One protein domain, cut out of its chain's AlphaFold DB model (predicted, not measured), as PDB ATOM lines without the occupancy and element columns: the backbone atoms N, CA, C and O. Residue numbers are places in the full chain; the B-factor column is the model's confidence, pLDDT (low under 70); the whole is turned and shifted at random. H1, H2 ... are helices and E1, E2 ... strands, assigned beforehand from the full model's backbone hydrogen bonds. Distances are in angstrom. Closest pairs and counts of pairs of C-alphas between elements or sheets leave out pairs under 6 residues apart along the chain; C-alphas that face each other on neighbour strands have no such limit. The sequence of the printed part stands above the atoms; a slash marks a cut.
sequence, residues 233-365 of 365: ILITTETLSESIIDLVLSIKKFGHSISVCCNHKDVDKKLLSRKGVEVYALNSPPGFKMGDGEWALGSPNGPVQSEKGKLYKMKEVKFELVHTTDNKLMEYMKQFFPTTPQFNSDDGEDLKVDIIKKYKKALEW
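What this domain is: This is residues 233 to 365 of the 365 residues of an uncharacterized protein of Flavobacteriales bacterium (UniProt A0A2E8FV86). A parallel sheet of five strands forms the middle layer of a body with H1, H2 and H4 over one face and H3 over the other. From this body the hairpin E4 and E5 reaches away, its long loop of residues 291 to 310 making one end of the longest axis. The printed part has 133 residues, with seven named strands and four named helices in the order E1 H1 E2 H2 E3 E4 E5 E6 H3 E7 H4. The large sheet has the order E3, E2, E1, E6, E7, and the class is mixed, helices and strands. The whole is compact, with a radius of gyration of the C-alphas of 15.9 A and spans of 51 by 36 by 26 A.

Where its parts are: Find C-alpha 233 at (-1.799, 29.591, 45.516); from there E1 runs 17.3 A to residue 239. Next come H1, residues 242 to 253, 16.3 A long, and E2, residues 257 to 263, 20.4 A long. H2 is residues 266 to 274, E3 residues 278 to 280. Look for E4 at residues 288 to 290, beginning at (5.950, 18.167, 35.924), and E5 at residues 311 to 313. E6 is residues 321 to 324, H3 residues 327 to 334, E7 residues 342 to 344. H4, residues 355 to 363, ends at C-alpha 363, (-11.967, 32.800, 42.246).

How they stand to each other: Start at E1, an inner strand: N 235 and O 259 of E2 are 2.9 A apart, and N 236 and O 323 of E6 2.8 A, within hydrogen-bond range. N 280 of edge strand E3 is 2.8 A from O 260; N 343 of edge strand E7 is 2.8 A from O 322. E1, H1, E2, then E2, H2, E3, and E6, H3, E7 are strand-helix-strand units, parallel neighbour strands with a helix between, each with a right-handed crossover. H1 runs along the strands over E2; their closest C-alphas, Lys 252 and Ile 258, are 6.6 A apart. On the same face, H2 is over E3 at a height of 8.4 A, and H4 runs slantwise to the strands at 9.1 A. On the opposite face, H3 is over E6 at 7.3 A. In the hairpin, antiparallel E4 and E5 bring N 289 and O 312 to 2.9 A. Every O i to N i+4 pair in H1, H2, H3 and H4 is within hydrogen-bond range.

The domain as a whole: Look to Asn 301 and Val 353 for the two C-alphas farthest apart, 52.3 A. The printed part has no cut, and its one long link joins E4 to E5. Residues 346 to 353 and residue 365, the chain's last, have pLDDT under 70.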
ATOM      1  N   ILE A 233      -2.165  28.566  46.494       94.19
ATOM      2  CA  ILE A 233      -1.799  29.591  45.516       94.19
ATOM      3  C   ILE A 233      -0.428  29.271  44.928       94.19
ATOM      4  O   ILE A 233       0.538  29.063  45.662       94.19
ATOM      5  N   LEU A 234      -0.329  29.297  43.603       96.38
ATOM      6  CA  LEU A 234       0.944  29.257  42.891       96.38
ATOM      7  C   LEU A 234       1.290  30.657  42.392       96.38
ATOM      8  O   LEU A 234       0.550  31.199  41.580       96.38
ATOM      9  N   ILE A 235       2.407  31.230  42.840       95.06
ATOM     10  CA  ILE A 235       2.954  32.457  42.249       95.06
ATOM     11  C   ILE A 235       4.002  32.080  41.208       95.06
ATOM     12  O   ILE A 235       4.968  31.393  41.531       95.06
ATOM     13  N   THR A 236       3.839  32.554  39.980       95.50
ATOM     14  CA  THR A 236       4.793  32.372  38.889       95.50
ATOM     15  C   THR A 236       5.393  33.717  38.499       95.50
ATOM     16  O   THR A 236       4.673  34.636  38.119       95.50
ATOM     17  N   THR A 237       6.715  33.817  38.573       92.81
ATOM     18  CA  THR A 237       7.488  35.014  38.209       92.81
ATOM     19  C   THR A 237       8.761  34.596  37.483       92.81
ATOM     20  O   THR A 237       9.265  33.496  37.712       92.81
ATOM     21  N   GLU A 238       9.327  35.450  36.632       91.44
ATOM     22  CA  GLU A 238      10.639  35.174  36.047       91.44
ATOM     23  C   GLU A 238      11.735  35.189  37.116       91.44
ATOM     24  O   GLU A 238      12.577  34.293  37.139       91.44
ATOM     25  N   THR A 239      11.707  36.169  38.026       87.88
ATOM     26  CA  THR A 239      12.743  36.372  39.048       87.88
ATOM     27  C   THR A 239      12.145  36.582  40.435       87.88
ATOM     28  O   THR A 239      11.052  37.129  40.598       87.88
ATOM     29  N   LEU A 240      12.871  36.139  41.461       87.56
ATOM     30  CA  LEU A 240      12.450  36.273  42.851       87.56
ATOM     31  C   LEU A 240      12.937  37.603  43.453       87.56
ATOM     32  O   LEU A 240      13.921  37.639  44.190       87.56
ATOM     33  N   SER A 241      12.266  38.703  43.113       86.81
ATOM     34  CA  SER A 241      12.550  40.026  43.683       86.81
ATOM     35  C   SER A 241      12.138  40.128  45.162       86.81
ATOM     36  O   SER A 241      11.337  39.333  45.663       86.81
ATOM     37  N   GLU A 242      12.642  41.146  45.869       85.75
ATOM     38  CA  GLU A 242      12.257  41.422  47.264       85.75
ATOM     39  C   GLU A 242      10.743  41.631  47.421       85.75
ATOM     40  O   GLU A 242      10.145  41.110  48.359       85.75
ATOM     41  N   SER A 243      10.095  42.308  46.465       85.44
ATOM     42  CA  SER A 243       8.644  42.533  46.486       85.44
ATOM     43  C   SER A 243       7.846  41.232  46.390       85.44
ATOM     44  O   SER A 243       6.844  41.070  47.091       85.44
ATOM     45  N   ILE A 244       8.300  40.275  45.575       88.19
ATOM     46  CA  ILE A 244       7.667  38.957  45.471       88.19
ATOM     47  C   ILE A 244       7.890  38.147  46.747       88.19
ATOM     48  O   ILE A 244       6.959  37.496  47.224       88.19
ATOM     49  N   ILE A 245       9.084  38.205  47.343       89.12
ATOM     50  CA  ILE A 245       9.355  37.544  48.627       89.12
ATOM     51  C   ILE A 245       8.423  38.092  49.714       89.12
ATOM     52  O   ILE A 245       7.777  37.309  50.413       89.12
ATOM     53  N   ASP A 246       8.295  39.415  49.822       88.38
ATOM     54  CA  ASP A 246       7.395  40.067  50.775       88.38
ATOM     55  C   ASP A 246       5.936  39.650  50.563       88.38
ATOM     56  O   ASP A 246       5.235  39.314  51.525       88.38
ATOM     57  N   LEU A 247       5.482  39.607  49.307       88.44
ATOM     58  CA  LEU A 247       4.144  39.138  48.953       88.44
ATOM     59  C   LEU A 247       3.923  37.686  49.399       88.44
ATOM     60  O   LEU A 247       2.923  37.385  50.057       88.44
ATOM     61  N   VAL A 248       4.860  36.790  49.078       91.19
ATOM     62  CA  VAL A 248       4.797  35.366  49.439       91.19
ATOM     63  C   VAL A 248       4.699  35.198  50.956       91.19
ATOM     64  O   VAL A 248       3.854  34.449  51.454       91.19
ATOM     65  N   LEU A 249       5.537  35.914  51.709       90.19
ATOM     66  CA  LEU A 249       5.547  35.856  53.170       90.19
ATOM     67  C   LEU A 249       4.279  36.465  53.783       90.19
ATOM     68  O   LEU A 249       3.763  35.921  54.763       90.19
ATOM     69  N   SER A 250       3.747  37.537  53.194       88.50
ATOM     70  CA  SER A 250       2.480  38.155  53.600       88.50
ATOM     71  C   SER A 250       1.308  37.186  53.427       88.50
ATOM     72  O   SER A 250       0.600  36.893  54.391       88.50
ATOM     73  N   ILE A 251       1.160  36.581  52.244       88.81
ATOM     74  CA  ILE A 251       0.124  35.575  51.961       88.81
ATOM     75  C   ILE A 251       0.232  34.395  52.935       88.81
ATOM     76  O   ILE A 251      -0.770  33.944  53.497       88.81
ATOM     77  N   LYS A 252       1.454  33.926  53.203       90.00
ATOM     78  CA  LYS A 252       1.680  32.846  54.164       90.00
ATOM     79  C   LYS A 252       1.280  33.237  55.589       90.00
ATOM     80  O   LYS A 252       0.708  32.417  56.306       90.00
ATOM     81  N   LYS A 253       1.545  34.480  56.007       88.75
ATOM     82  CA  LYS A 253       1.158  35.009  57.326       88.75
ATOM     83  C   LYS A 253      -0.361  34.997  57.527       88.75
ATOM     84  O   LYS A 253      -0.813  34.738  58.638       88.75
ATOM     85  N   PHE A 254      -1.143  35.192  56.462       86.25
ATOM     86  CA  PHE A 254      -2.606  35.036  56.480       86.25
ATOM     87  C   PHE A 254      -3.078  33.567  56.496       86.25
ATOM     88  O   PHE A 254      -4.272  33.294  56.594       86.25
ATOM     89  N   GLY A 255      -2.154  32.601  56.466       88.81
ATOM     90  CA  GLY A 255      -2.440  31.176  56.620       88.81
ATOM     91  C   GLY A 255      -2.791  30.445  55.323       88.81
ATOM     92  O   GLY A 255      -3.250  29.301  55.398       88.81
ATOM     93  N   HIS A 256      -2.585  31.071  54.161       90.56
ATOM     94  CA  HIS A 256      -2.744  30.425  52.857       90.56
ATOM     95  C   HIS A 256      -1.554  29.496  52.556       90.56
ATOM     96  O   HIS A 256      -0.420  29.745  52.979       90.56
ATOM     97  N   SER A 257      -1.825  28.419  51.819       93.06
ATOM     98  CA  SER A 257      -0.792  27.592  51.198       93.06
ATOM     99  C   SER A 257      -0.255  28.328  49.978       93.06
ATOM    100  O   SER A 257      -1.026  28.902  49.206       93.06
ATOM    101  N   ILE A 258       1.066  28.357  49.842       94.69
ATOM    102  CA  ILE A 258       1.728  29.078  48.764       94.69
ATOM    103  C   ILE A 258       2.954  28.321  48.272       94.69
ATOM    104  O   ILE A 258       3.781  27.868  49.071       94.69
ATOM    105  N   SER A 259       3.058  28.256  46.951       96.25
ATOM    106  CA  SER A 259       4.192  27.738  46.197       96.25
ATOM    107  C   SER A 259       4.650  28.788  45.191       96.25
ATOM    108  O   SER A 259       3.860  29.629  44.758       96.25
ATOM    109  N   VAL A 260       5.924  28.744  44.807       95.81
ATOM    110  CA  VAL A 260       6.512  29.687  43.847       95.81
ATOM    111  C   VAL A 260       7.130  28.929  42.678       95.81
ATOM    112  O   VAL A 260       7.843  27.956  42.896       95.81
ATOM    113  N   CYS A 261       6.891  29.375  41.449       95.88
ATOM    114  CA  CYS A 261       7.524  28.873  40.232       95.88
ATOM    115  C   CYS A 261       8.336  30.002  39.587       95.88
ATOM    116  O   CYS A 261       7.760  31.000  39.160       95.88
ATOM    117  N   CYS A 262       9.667  29.897  39.561       93.88
ATOM    118  CA  CYS A 262      10.520  30.967  39.033       93.88
ATOM    119  C   CYS A 262      11.900  30.484  38.583       93.88
ATOM    120  O   CYS A 262      12.312  29.367  38.907       93.88
ATOM    121  N   ASN A 263      12.641  31.336  37.866       89.00
ATOM    122  CA  ASN A 263      14.084  31.150  37.744       89.00
ATOM    123  C   ASN A 263      14.725  31.623  39.051       89.00
ATOM    124  O   ASN A 263      14.717  32.809  39.378       89.00
ATOM    125  N   HIS A 264      15.271  30.684  39.818       81.06
ATOM    126  CA  HIS A 264      15.823  30.960  41.140       81.06
ATOM    127  C   HIS A 264      17.290  30.550  41.237       81.06
ATOM    128  O   HIS A 264      17.714  29.544  40.658       81.06
ATOM    129  N   LYS A 265      18.059  31.261  42.064       80.31
ATOM    130  CA  LYS A 265      19.335  30.744  42.570       80.31
ATOM    131  C   LYS A 265      19.068  29.789  43.736       80.31
ATOM    132  O   LYS A 265      18.034  29.862  44.403       80.31
ATOM    133  N   ASP A 266      20.023  28.914  44.038       81.00
ATOM    134  CA  ASP A 266      19.885  27.962  45.152       81.00
ATOM    135  C   ASP A 266      19.706  28.642  46.516       81.00
ATOM    136  O   ASP A 266      19.074  28.085  47.416       81.00
ATOM    137  N   VAL A 267      20.259  29.846  46.683       80.94
ATOM    138  CA  VAL A 267      20.150  30.632  47.922       80.94
ATOM    139  C   VAL A 267      18.699  31.049  48.174       80.94
ATOM    140  O   VAL A 267      18.175  30.813  49.265       80.94
ATOM    141  N   ASP A 268      18.026  31.569  47.149       80.81
ATOM    142  CA  ASP A 268      16.641  32.045  47.217       80.81
ATOM    143  C   ASP A 268      15.674  30.888  47.485       80.81
ATOM    144  O   ASP A 268      14.805  30.949  48.363       80.81
ATOM    145  N   LYS A 269      15.904  29.760  46.804       84.88
ATOM    146  CA  LYS A 269      15.170  28.516  47.043       84.88
ATOM    147  C   LYS A 269      15.304  28.048  48.490       84.88
ATOM    148  O   LYS A 269      14.300  27.697  49.115       84.88
ATOM    149  N   LYS A 270      16.521  28.049  49.047       88.31
ATOM    150  CA  LYS A 270      16.772  27.659  50.446       88.31
ATOM    151  C   LYS A 270      16.072  28.595  51.434       88.31
ATOM    152  O   LYS A 270      15.550  28.108  52.439       88.31
ATOM    153  N   LEU A 271      16.035  29.901  51.160       88.38
ATOM    154  CA  LEU A 271      15.349  30.887  52.000       88.38
ATOM    155  C   LEU A 271      13.851  30.578  52.120       88.38
ATOM    156  O   LEU A 271      13.348  30.406  53.232       88.38
ATOM    157  N   LEU A 272      13.153  30.457  50.988       90.69
ATOM    158  CA  LEU A 272      11.714  30.182  50.959       90.69
ATOM    159  C   LEU A 272      11.377  28.779  51.485       90.69
ATOM    160  O   LEU A 272      10.431  28.615  52.259       90.69
ATOM    161  N   SER A 273      12.216  27.785  51.180       90.31
ATOM    162  CA  SER A 273      12.041  26.413  51.674       90.31
ATOM    163  C   SER A 273      12.107  26.338  53.206       90.31
ATOM    164  O   SER A 273      11.293  25.658  53.826       90.31
ATOM    165  N   ARG A 274      13.002  27.103  53.858       91.25
ATOM    166  CA  ARG A 274      13.056  27.218  55.336       91.25
ATOM    167  C   ARG A 274      11.808  27.861  55.938       91.25
ATOM    168  O   ARG A 274      11.521  27.663  57.114       91.25
ATOM    169  N   LYS A 275      11.069  28.631  55.144       90.44
ATOM    170  CA  LYS A 275       9.766  29.195  55.508       90.44
ATOM    171  C   LYS A 275       8.618  28.268  55.096       90.44
ATOM    172  O   LYS A 275       7.471  28.692  55.133       90.44
ATOM    173  N   GLY A 276       8.894  27.023  54.701       91.31
ATOM    174  CA  GLY A 276       7.894  26.032  54.296       91.31
ATOM    175  C   GLY A 276       7.150  26.398  53.013       91.31
ATOM    176  O   GLY A 276       5.964  26.100  52.911       91.31
ATOM    177  N   VAL A 277       7.777  27.160  52.113       94.56
ATOM    178  CA  VAL A 277       7.252  27.489  50.780       94.56
ATOM    179  C   VAL A 277       7.967  26.600  49.772       94.56
ATOM    180  O   VAL A 277       9.198  26.580  49.734       94.56
ATOM    181  N   GLU A 278       7.207  25.860  48.970       93.69
ATOM    182  CA  GLU A 278       7.785  25.052  47.900       93.69
ATOM    183  C   GLU A 278       8.186  25.944  46.726       93.69
ATOM    184  O   GLU A 278       7.424  26.815  46.302       93.69
ATOM    185  N   VAL A 279       9.390  25.720  46.197       94.25
ATOM    186  CA  VAL A 279       9.924  26.480  45.065       94.25
ATOM    187  C   VAL A 279      10.233  25.534  43.912       94.25
ATOM    188  O   VAL A 279      11.008  24.582  44.054       94.25
ATOM    189  N   TYR A 280       9.623  25.836  42.775       94.00
ATOM    190  CA  TYR A 280       9.693  25.125  41.512       94.00
ATOM    191  C   TYR A 280      10.456  25.967  40.490       94.00
ATOM    192  O   TYR A 280      10.417  27.199  40.528       94.00
ATOM    193  N   ALA A 281      11.136  25.294  39.569       92.00
ATOM    194  CA  ALA A 281      11.787  25.952  38.447       92.00
ATOM    195  C   ALA A 281      10.787  26.114  37.298       92.00
ATOM    196  O   ALA A 281       9.954  25.231  37.090       92.00
ATOM    197  N   LEU A 282      10.901  27.184  36.503       92.19
ATOM    198  CA  LEU A 282      10.032  27.368  35.331       92.19
ATOM    199  C   LEU A 282      10.135  26.195  34.352       92.19
ATOM    200  O   LEU A 282       9.130  25.767  33.814       92.19
ATOM    201  N   ASN A 283      11.315  25.599  34.181       89.88
ATOM    202  CA  ASN A 283      11.493  24.419  33.330       89.88
ATOM    203  C   ASN A 283      11.006  23.101  33.968       89.88
ATOM    204  O   ASN A 283      11.102  22.047  33.348       89.88
ATOM    205  N   SER A 284      10.528  23.107  35.210       91.38
ATOM    206  CA  SER A 284       9.896  21.955  35.863       91.38
ATOM    207  C   SER A 284       8.789  22.440  36.806       91.38
ATOM    208  O   SER A 284       8.964  22.404  38.031       91.38
ATOM    209  N   PRO A 285       7.656  22.917  36.244       94.50
ATOM    210  CA  PRO A 285       6.526  23.411  37.025       94.50
ATOM    211  C   PRO A 285       5.934  22.331  37.948       94.50
ATOM    212  O   PRO A 285       6.184  21.136  37.759       94.50
ATOM    213  N   PRO A 286       5.100  22.701  38.935       95.81
ATOM    214  CA  PRO A 286       4.536  21.742  39.880       95.81
ATOM    215  C   PRO A 286       3.796  20.584  39.199       95.81
ATOM    216  O   PRO A 286       2.889  20.788  38.399       95.81
ATOM    217  N   GLY A 287       4.167  19.350  39.550       94.06
ATOM    218  CA  GLY A 287       3.591  18.137  38.958       94.06
ATOM    219  C   GLY A 287       4.262  17.683  37.662       94.06
ATOM    220  O   GLY A 287       3.964  16.585  37.189       94.06
ATOM    221  N   PHE A 288       5.203  18.465  37.136       93.81
ATOM    222  CA  PHE A 288       5.950  18.167  35.924       93.81
ATOM    223  C   PHE A 288       7.438  17.992  36.220       93.81
ATOM    224  O   PHE A 288       7.981  18.563  37.165       93.81
ATOM    225  N   LYS A 289       8.106  17.182  35.400       91.62
ATOM    226  CA  LYS A 289       9.555  16.989  35.459       91.62
ATOM    227  C   LYS A 289      10.133  17.053  34.054       91.62
ATOM    228  O   LYS A 289       9.609  16.417  33.139       91.62
ATOM    229  N   MET A 290      11.203  17.827  33.895       92.00
ATOM    230  CA  MET A 290      11.977  17.846  32.658       92.00
ATOM    231  C   MET A 290      12.737  16.526  32.508       92.00
ATOM    232  O   MET A 290      13.368  16.049  33.454       92.00
ATOM    233  N   GLY A 291      12.652  15.920  31.329       91.88
ATOM    234  CA  GLY A 291      13.442  14.754  30.976       91.88
ATOM    235  C   GLY A 291      14.907  15.127  30.791       91.88
ATOM    236  O   GLY A 291      15.236  16.180  30.238       91.88
ATOM    237  N   ASP A 292      15.776  14.250  31.279       91.44
ATOM    238  CA  ASP A 292      17.234  14.375  31.242       91.44
ATOM    239  C   ASP A 292      17.905  13.174  30.553       91.44
ATOM    240  O   ASP A 292      19.076  13.271  30.194       91.44
ATOM    241  N   GLY A 293      17.167  12.087  30.290       92.25
ATOM    242  CA  GLY A 293      17.718  10.835  29.767       92.25
ATOM    243  C   GLY A 293      17.948   9.762  30.831       92.25
ATOM    244  O   GLY A 293      18.182   8.608  30.477       92.25
ATOM    245  N   GLU A 294      17.871  10.103  32.119       92.25
ATOM    246  CA  GLU A 294      18.387   9.268  33.213       92.25
ATOM    247  C   GLU A 294      17.296   8.527  33.992       92.25
ATOM    248  O   GLU A 294      17.567   7.533  34.662       92.25
ATOM    249  N   TRP A 295      16.046   8.977  33.900       91.06
ATOM    250  CA  TRP A 295      14.907   8.329  34.557       91.06
ATOM    251  C   TRP A 295      13.867   7.827  33.548       91.06
ATOM    252  O   TRP A 295      13.838   8.277  32.403       91.06
ATOM    253  N   ALA A 296      13.001   6.900  33.972       90.12
ATOM    254  CA  ALA A 296      11.913   6.347  33.160       90.12
ATOM    255  C   ALA A 296      10.549   6.485  33.857       90.12
ATOM    256  O   ALA A 296      10.459   6.430  35.086       90.12
ATOM    257  N   LEU A 297       9.486   6.663  33.072       87.56
ATOM    258  CA  LEU A 297       8.101   6.727  33.532       87.56
ATOM    259  C   LEU A 297       7.442   5.351  33.400       87.56
ATOM    260  O   LEU A 297       7.527   4.721  32.347       87.56
ATOM    261  N   GLY A 298       6.742   4.892  34.437       83.75
ATOM    262  CA  GLY A 298       5.905   3.699  34.325       83.75
ATOM    263  C   GLY A 298       4.735   3.944  33.369       83.75
ATOM    264  O   GLY A 298       4.020   4.935  33.515       83.75
ATOM    265  N   SER A 299       4.529   3.047  32.405       80.31
ATOM    266  CA  SER A 299       3.364   3.062  31.516       80.31
ATOM    267  C   SER A 299       2.737   1.666  31.412       80.31
ATOM    268  O   SER A 299       3.423   0.678  31.694       80.31
ATOM    269  N   PRO A 300       1.468   1.548  30.969       79.25
ATOM    270  CA  PRO A 300       0.838   0.250  30.710       79.25
ATOM    271  C   PRO A 300       1.617  -0.627  29.716       79.25
ATOM    272  O   PRO A 300       1.523  -1.848  29.779       79.25
ATOM    273  N   ASN A 301       2.418  -0.009  28.843       85.38
ATOM    274  CA  ASN A 301       3.219  -0.679  27.816       85.38
ATOM    275  C   ASN A 301       4.694  -0.864  28.233       85.38
ATOM    276  O   ASN A 301       5.535  -1.171  27.393       85.38
ATOM    277  N   GLY A 302       5.020  -0.658  29.516       85.69
ATOM    278  CA  GLY A 302       6.376  -0.753  30.063       85.69
ATOM    279  C   GLY A 302       7.026   0.606  30.368       85.69
ATOM    280  O   GLY A 302       6.415   1.656  30.149       85.69
ATOM    281  N   PRO A 303       8.245   0.621  30.936       88.88
ATOM    282  CA  PRO A 303       8.945   1.856  31.278       88.88
ATOM    283  C   PRO A 303       9.306   2.668  30.027       88.88
ATOM    284  O   PRO A 303       9.932   2.150  29.107       88.88
ATOM    285  N   VAL A 304       8.949   3.951  30.008       90.19
ATOM    286  CA  VAL A 304       9.316   4.895  28.943       90.19
ATOM    287  C   VAL A 304      10.461   5.766  29.442       90.19
ATOM    288  O   VAL A 304      10.282   6.521  30.397       90.19
ATOM    289  N   GLN A 305      11.635   5.664  28.822       93.94
ATOM    290  CA  GLN A 305      12.790   6.487  29.186       93.94
ATOM    291  C   GLN A 305      12.509   7.974  28.922       93.94
ATOM    292  O   GLN A 305      11.858   8.336  27.941       93.94
ATOM    293  N   SER A 306      12.969   8.835  29.827       93.81
ATOM    294  CA  SER A 306      12.825  10.279  29.681       93.81
ATOM    295  C   SER A 306      13.718  10.803  28.562       93.81
ATOM    296  O   SER A 306      14.858  10.383  28.404       93.81
ATOM    297  N   GLU A 307      13.199  11.734  27.776       93.50
ATOM    298  CA  GLU A 307      13.913  12.371  26.678       93.50
ATOM    299  C   GLU A 307      14.367  13.762  27.112       93.50
ATOM    300  O   GLU A 307      13.596  14.531  27.697       93.50
ATOM    301  N   LYS A 308      15.623  14.100  26.813       93.31
ATOM    302  CA  LYS A 308      16.201  15.390  27.186       93.31
ATOM    303  C   LYS A 308      15.387  16.544  26.595       93.31
ATOM    304  O   LYS A 308      15.221  16.628  25.383       93.31
ATOM    305  N   GLY A 309      14.911  17.450  27.449       88.56
ATOM    306  CA  GLY A 309      14.145  18.631  27.027       88.56
ATOM    307  C   GLY A 309      12.640  18.395  26.839       88.56
ATOM    308  O   GLY A 309      11.908  19.345  26.565       88.56
ATOM    309  N   LYS A 310      12.157  17.161  27.027       91.19
ATOM    310  CA  LYS A 310      10.728  16.842  27.017       91.19
ATOM    311  C   LYS A 310      10.167  16.919  28.429       91.19
ATOM    312  O   LYS A 310      10.757  16.397  29.371       91.19
ATOM    313  N   LEU A 311       9.020  17.566  28.588       91.62
ATOM    314  CA  LEU A 311       8.372  17.713  29.886       91.62
ATOM    315  C   LEU A 311       7.339  16.601  30.097       91.62
ATOM    316  O   LEU A 311       6.504  16.344  29.231       91.62
ATOM    317  N   TYR A 312       7.372  15.967  31.266       91.19
ATOM    318  CA  TYR A 312       6.490  14.855  31.606       91.19
ATOM    319  C   TYR A 312       5.619  15.201  32.808       91.19
ATOM    320  O   TYR A 312       6.112  15.708  33.818       91.19
ATOM    321  N   LYS A 313       4.322  14.889  32.718       91.25
ATOM    322  CA  LYS A 313       3.390  14.996  33.843       91.25
ATOM    323  C   LYS A 313       3.611  13.816  34.787       91.25
ATOM    324  O   LYS A 313       3.280  12.683  34.457       91.25
ATOM    325  N   MET A 314       4.168  14.094  35.958       90.00
ATOM    326  CA  MET A 314       4.513  13.087  36.966       90.00
ATOM    327  C   MET A 314       3.355  12.809  37.919       90.00
ATOM    328  O   MET A 314       3.154  11.681  38.356       90.00
ATOM    329  N   LYS A 315       2.610  13.857  38.274       89.69
ATOM    330  CA  LYS A 315       1.439  13.770  39.143       89.69
ATOM    331  C   LYS A 315       0.481  14.908  38.844       89.69
ATOM    332  O   LYS A 315       0.879  15.965  38.358       89.69
ATOM    333  N   GLU A 316      -0.786  14.702  39.167       86.69
ATOM    334  CA  GLU A 316      -1.754  15.786  39.155       86.69
ATOM    335  C   GLU A 316      -1.528  16.685  40.376       86.69
ATOM    336  O   GLU A 316      -1.501  16.217  41.514       86.69
ATOM    337  N   VAL A 317      -1.332  17.978  40.126       89.88
ATOM    338  CA  VAL A 317      -1.254  19.022  41.152       89.88
ATOM    339  C   VAL A 317      -2.370  20.012  40.861       89.88
ATOM    340  O   VAL A 317      -2.591  20.367  39.704       89.88
ATOM    341  N   LYS A 318      -3.095  20.427  41.900       87.62
ATOM    342  CA  LYS A 318      -4.182  21.400  41.793       87.62
ATOM    343  C   LYS A 318      -3.895  22.558  42.729       87.62
ATOM    344  O   LYS A 318      -3.705  22.331  43.918       87.62
ATOM    345  N   PHE A 319      -3.927  23.763  42.183       91.62
ATOM    346  CA  PHE A 319      -3.997  24.998  42.951       91.62
ATOM    347  C   PHE A 319      -5.416  25.551  42.840       91.62
ATOM    348  O   PHE A 319      -6.159  25.193  41.928       91.62
ATOM    349  N   GLU A 320      -5.813  26.407  43.775       89.50
ATOM    350  CA  GLU A 320      -7.042  27.185  43.606       89.50
ATOM    351  C   GLU A 320      -6.808  28.396  42.708       89.50
ATOM    352  O   GLU A 320      -7.712  28.780  41.976       89.50
ATOM    353  N   LEU A 321      -5.609  28.977  42.747       92.75
ATOM    354  CA  LEU A 321      -5.263  30.159  41.972       92.75
ATOM    355  C   LEU A 321      -3.813  30.087  41.492       92.75
ATOM    356  O   LEU A 321      -2.917  29.743  42.266       92.75
ATOM    357  N   VAL A 322      -3.585  30.482  40.242       94.88
ATOM    358  CA  VAL A 322      -2.251  30.821  39.734       94.88
ATOM    359  C   VAL A 322      -2.151  32.338  39.611       94.88
ATOM    360  O   VAL A 322      -2.967  32.963  38.946       94.88
ATOM    361  N   HIS A 323      -1.158  32.939  40.252       94.25
ATOM    362  CA  HIS A 323      -0.828  34.350  40.116       94.25
ATOM    363  C   HIS A 323       0.438  34.477  39.265       94.25
ATOM    364  O   HIS A 323       1.474  33.946  39.650       94.25
ATOM    365  N   THR A 324       0.372  35.171  38.130       93.62
ATOM    366  CA  THR A 324       1.538  35.483  37.295       93.62
ATOM    367  C   THR A 324       1.878  36.976  37.308       93.62
ATOM    368  O   THR A 324       0.983  37.814  37.375       93.62
ATOM    369  N   THR A 325       3.164  37.316  37.223       90.81
ATOM    370  CA  THR A 325       3.625  38.723  37.200       90.81
ATOM    371  C   THR A 325       3.583  39.360  35.810       90.81
ATOM    372  O   THR A 325       3.723  40.567  35.674       90.81
ATOM    373  N   ASP A 326       3.393  38.555  34.759       89.50
ATOM    374  CA  ASP A 326       3.225  39.040  33.390       89.50
ATOM    375  C   ASP A 326       2.322  38.113  32.549       89.50
ATOM    376  O   ASP A 326       1.920  37.015  32.970       89.50
ATOM    377  N   ASN A 327       1.935  38.598  31.367       90.88
ATOM    378  CA  ASN A 327       1.022  37.915  30.450       90.88
ATOM    379  C   ASN A 327       1.661  36.720  29.718       90.88
ATOM    380  O   ASN A 327       0.958  35.766  29.379       90.88
ATOM    381  N   LYS A 328       2.981  36.727  29.495       93.12
ATOM    382  CA  LYS A 328       3.695  35.594  28.880       93.12
ATOM    383  C   LYS A 328       3.704  34.403  29.830       93.12
ATOM    384  O   LYS A 328       3.441  33.280  29.406       93.12
ATOM    385  N   LEU A 329       3.942  34.652  31.116       94.19
ATOM    386  CA  LEU A 329       3.858  33.646  32.165       94.19
ATOM    387  C   LEU A 329       2.431  33.132  32.333       94.19
ATOM    388  O   LEU A 329       2.258  31.930  32.500       94.19
ATOM    389  N   MET A 330       1.406  33.984  32.242       93.75
ATOM    390  CA  MET A 330       0.014  33.515  32.262       93.75
ATOM    391  C   MET A 330      -0.248  32.513  31.128       93.75
ATOM    392  O   MET A 330      -0.738  31.408  31.363       93.75
ATOM    393  N   GLU A 331       0.128  32.862  29.896       94.50
ATOM    394  CA  GLU A 331      -0.059  31.986  28.737       94.50
ATOM    395  C   GLU A 331       0.756  30.688  28.852       94.50
ATOM    396  O   GLU A 331       0.283  29.605  28.505       94.50
ATOM    397  N   TYR A 332       1.956  30.770  29.430       94.62
ATOM    398  CA  TYR A 332       2.762  29.607  29.781       94.62
ATOM    399  C   TYR A 332       2.058  28.708  30.810       94.62
ATOM    400  O   TYR A 332       1.916  27.504  30.594       94.62
ATOM    401  N   MET A 333       1.543  29.277  31.903       95.19
ATOM    402  CA  MET A 333       0.910  28.514  32.979       95.19
ATOM    403  C   MET A 333      -0.420  27.875  32.564       95.19
ATOM    404  O   MET A 333      -0.763  26.816  33.094       95.19
ATOM    405  N   LYS A 334      -1.147  28.441  31.588       93.81
ATOM    406  CA  LYS A 334      -2.353  27.815  31.002       93.81
ATOM    407  C   LYS A 334      -2.080  26.441  30.391       93.81
ATOM    408  O   LYS A 334      -2.972  25.599  30.400       93.81
ATOM    409  N   GLN A 335      -0.860  26.174  29.925       93.06
ATOM    410  CA  GLN A 335      -0.488  24.865  29.374       93.06
ATOM    411  C   GLN A 335      -0.437  23.771  30.457       93.06
ATOM    412  O   GLN A 335      -0.663  22.598  30.166       93.06
ATOM    413  N   PHE A 336      -0.175  24.148  31.714       92.62
ATOM    414  CA  PHE A 336      -0.055  23.220  32.847       92.62
ATOM    415  C   PHE A 336      -1.308  23.184  33.721       92.62
ATOM    416  O   PHE A 336      -1.690  22.122  34.212       92.62
ATOM    417  N   PHE A 337      -1.961  24.337  33.887       92.38
ATOM    418  CA  PHE A 337      -3.135  24.529  34.735       92.38
ATOM    419  C   PHE A 337      -4.283  25.200  33.952       92.38
ATOM    420  O   PHE A 337      -4.724  26.292  34.317       92.38
ATOM    421  N   PRO A 338      -4.793  24.566  32.878       88.94
ATOM    422  CA  PRO A 338      -5.771  25.178  31.967       88.94
ATOM    423  C   PRO A 338      -7.120  25.486  32.624       88.94
ATOM    424  O   PRO A 338      -7.850  26.356  32.167       88.94
ATOM    425  N   THR A 339      -7.463  24.767  33.693       84.81
ATOM    426  CA  THR A 339      -8.738  24.896  34.412       84.81
ATOM    427  C   THR A 339      -8.611  25.638  35.740       84.81
ATOM    428  O   THR A 339      -9.600  25.791  36.452       84.81
ATOM    429  N   THR A 340      -7.399  26.065  36.113       88.75
ATOM    430  CA  THR A 340      -7.180  26.817  37.354       88.75
ATOM    431  C   THR A 340      -7.346  28.307  37.069       88.75
ATOM    432  O   THR A 340      -6.706  28.797  36.137       88.75
ATOM    433  N   PRO A 341      -8.160  29.040  37.853       89.06
ATOM    434  CA  PRO A 341      -8.249  30.490  37.753       89.06
ATOM    435  C   PRO A 341      -6.867  31.140  37.785       89.06
ATOM    436  O   PRO A 341      -6.024  30.792  38.619       89.06
ATOM    437  N   GLN A 342      -6.635  32.077  36.866       89.88
ATOM    438  CA  GLN A 342      -5.370  32.797  36.775       89.88
ATOM    439  C   GLN A 342      -5.586  34.286  36.999       89.88
ATOM    440  O   GLN A 342      -6.524  34.882  36.473       89.88
ATOM    441  N   PHE A 343      -4.701  34.875  37.787       88.94
ATOM    442  CA  PHE A 343      -4.638  36.299  38.057       88.94
ATOM    443  C   PHE A 343      -3.288  36.811  37.563       88.94
ATOM    444  O   PHE A 343      -2.253  36.263  37.930       88.94
ATOM    445  N   ASN A 344      -3.300  37.844  36.732       88.00
ATOM    446  CA  ASN A 344      -2.097  38.583  36.387       88.00
ATOM    447  C   ASN A 344      -2.131  39.902  37.159       88.00
ATOM    448  O   ASN A 344      -3.155  40.589  37.154       88.00
ATOM    449  N   SER A 345      -1.018  40.240  37.800       80.12
ATOM    450  CA  SER A 345      -0.708  41.631  38.105       80.12
ATOM    451  C   SER A 345       0.599  41.966  37.419       80.12
ATOM    452  O   SER A 345       1.657  41.531  37.873       80.12
ATOM    453  N   ASP A 346       0.510  42.716  36.327       65.38
ATOM    454  CA  ASP A 346       1.675  43.329  35.707       65.38
ATOM    455  C   ASP A 346       2.456  44.131  36.774       65.38
ATOM    456  O   ASP A 346       1.851  44.736  37.667       65.38
ATOM    457  N   ASP A 347       3.792  44.130  36.679       52.06
ATOM    458  CA  ASP A 347       4.791  44.603  37.668       52.06
ATOM    459  C   ASP A 347       4.669  46.074  38.171       52.06
ATOM    460  O   ASP A 347       5.573  46.595  38.824       52.06
ATOM    461  N   GLY A 348       3.562  46.772  37.907       49.84
ATOM    462  CA  GLY A 348       3.277  48.139  38.358       49.84
ATOM    463  C   GLY A 348       2.119  48.293  39.353       49.84
ATOM    464  O   GLY A 348       1.925  49.396  39.867       49.84
ATOM    465  N   GLU A 349       1.334  47.249  39.640       57.06
ATOM    466  CA  GLU A 349       0.303  47.337  40.682       57.06
ATOM    467  C   GLU A 349       0.919  47.228  42.084       57.06
ATOM    468  O   GLU A 349       1.728  46.341  42.356       57.06
ATOM    469  N   ASP A 350       0.493  48.091  43.014       54.38
ATOM    470  CA  ASP A 350       0.872  47.951  44.420       54.38
ATOM    471  C   ASP A 350       0.256  46.664  44.998       54.38
ATOM    472  O   ASP A 350      -0.898  46.613  45.434       54.38
ATOM    473  N   LEU A 351       1.055  45.596  44.979       61.50
ATOM    474  CA  LEU A 351       0.743  44.266  45.507       61.50
ATOM    475  C   LEU A 351       0.402  44.282  47.009       61.50
ATOM    476  O   LEU A 351      -0.071  43.275  47.541       61.50
ATOM    477  N   LYS A 352       0.650  45.399  47.711       56.97
ATOM    478  CA  LYS A 352       0.487  45.508  49.165       56.97
ATOM    479  C   LYS A 352      -0.942  45.823  49.606       56.97
ATOM    480  O   LYS A 352      -1.265  45.539  50.762       56.97
ATOM    481  N   VAL A 353      -1.823  46.329  48.733       54.97
ATOM    482  CA  VAL A 353      -3.211  46.654  49.115       54.97
ATOM    483  C   VAL A 353      -4.209  45.652  48.528       54.97
ATOM    484  O   VAL A 353      -4.522  45.646  47.341       54.97
ATOM    485  N   ASP A 354      -4.739  44.815  49.421       73.94
ATOM    486  CA  ASP A 354      -5.915  43.954  49.230       73.94
ATOM    487  C   ASP A 354      -5.804  42.859  48.143       73.94
ATOM    488  O   ASP A 354      -6.778  42.492  47.478       73.94
ATOM    489  N   ILE A 355      -4.611  42.266  47.995       79.19
ATOM    490  CA  ILE A 355      -4.363  41.135  47.078       79.19
ATOM    491  C   ILE A 355      -5.326  39.958  47.315       79.19
ATOM    492  O   ILE A 355      -5.765  39.306  46.372       79.19
ATOM    493  N   ILE A 356      -5.737  39.720  48.565       82.38
ATOM    494  CA  ILE A 356      -6.693  38.658  48.901       82.38
ATOM    495  C   ILE A 356      -8.078  38.948  48.314       82.38
ATOM    496  O   ILE A 356      -8.733  38.023  47.834       82.38
ATOM    497  N   LYS A 357      -8.533  40.205  48.288       82.94
ATOM    498  CA  LYS A 357      -9.776  40.571  47.600       82.94
ATOM    499  C   LYS A 357      -9.658  40.392  46.091       82.94
ATOM    500  O   LYS A 357     -10.601  39.894  45.479       82.94
ATOM    501  N   LYS A 358      -8.505  40.721  45.494       84.62
ATOM    502  CA  LYS A 358      -8.241  40.448  44.068       84.62
ATOM    503  C   LYS A 358      -8.286  38.945  43.767       84.62
ATOM    504  O   LYS A 358      -8.952  38.534  42.821       84.62
ATOM    505  N   TYR A 359      -7.682  38.117  44.618       87.19
ATOM    506  CA  TYR A 359      -7.743  36.659  44.504       87.19
ATOM    507  C   TYR A 359      -9.164  36.117  44.647       87.19
ATOM    508  O   TYR A 359      -9.583  35.303  43.830       87.19
ATOM    509  N   LYS A 360      -9.934  36.594  45.632       84.44
ATOM    510  CA  LYS A 360     -11.353  36.232  45.770       84.44
ATOM    511  C   LYS A 360     -12.126  36.573  44.499       84.44
ATOM    512  O   LYS A 360     -12.804  35.703  43.971       84.44
ATOM    513  N   LYS A 361     -11.934  37.773  43.946       84.06
ATOM    514  CA  LYS A 361     -12.552  38.189  42.680       84.06
ATOM    515  C   LYS A 361     -12.169  37.272  41.512       84.06
ATOM    516  O   LYS A 361     -13.029  36.925  40.715       84.06
ATOM    517  N   ALA A 362     -10.912  36.836  41.418       82.88
ATOM    518  CA  ALA A 362     -10.487  35.869  40.401       82.88
ATOM    519  C   ALA A 362     -11.130  34.480  40.600       82.88
ATOM    520  O   ALA A 362     -11.456  33.803  39.633       82.88
ATOM    521  N   LEU A 363     -11.354  34.075  41.854       82.56
ATOM    522  CA  LEU A 363     -11.967  32.800  42.246       82.56
ATOM    523  C   LEU A 363     -13.506  32.795  42.198       82.56
ATOM    524  O   LEU A 363     -14.121  31.733  42.340       82.56
ATOM    525  N   GLU A 364     -14.149  33.955  42.048       77.94
ATOM    526  CA  GLU A 364     -15.597  34.035  41.812       77.94
ATOM    527  C   GLU A 364     -15.972  33.333  40.499       77.94
ATOM    528  O   GLU A 364     -17.062  32.748  40.407       77.94
ATOM    529  N   TRP A 365     -15.053  33.358  39.522       60.91
ATOM    530  CA  TRP A 365     -15.286  33.007  38.125       60.91
ATOM    531  C   TRP A 365     -15.132  31.535  37.768       60.91
ATOM    532  O   TRP A 365     -14.328  30.801  38.373       60.91
TER     533      TRP A 365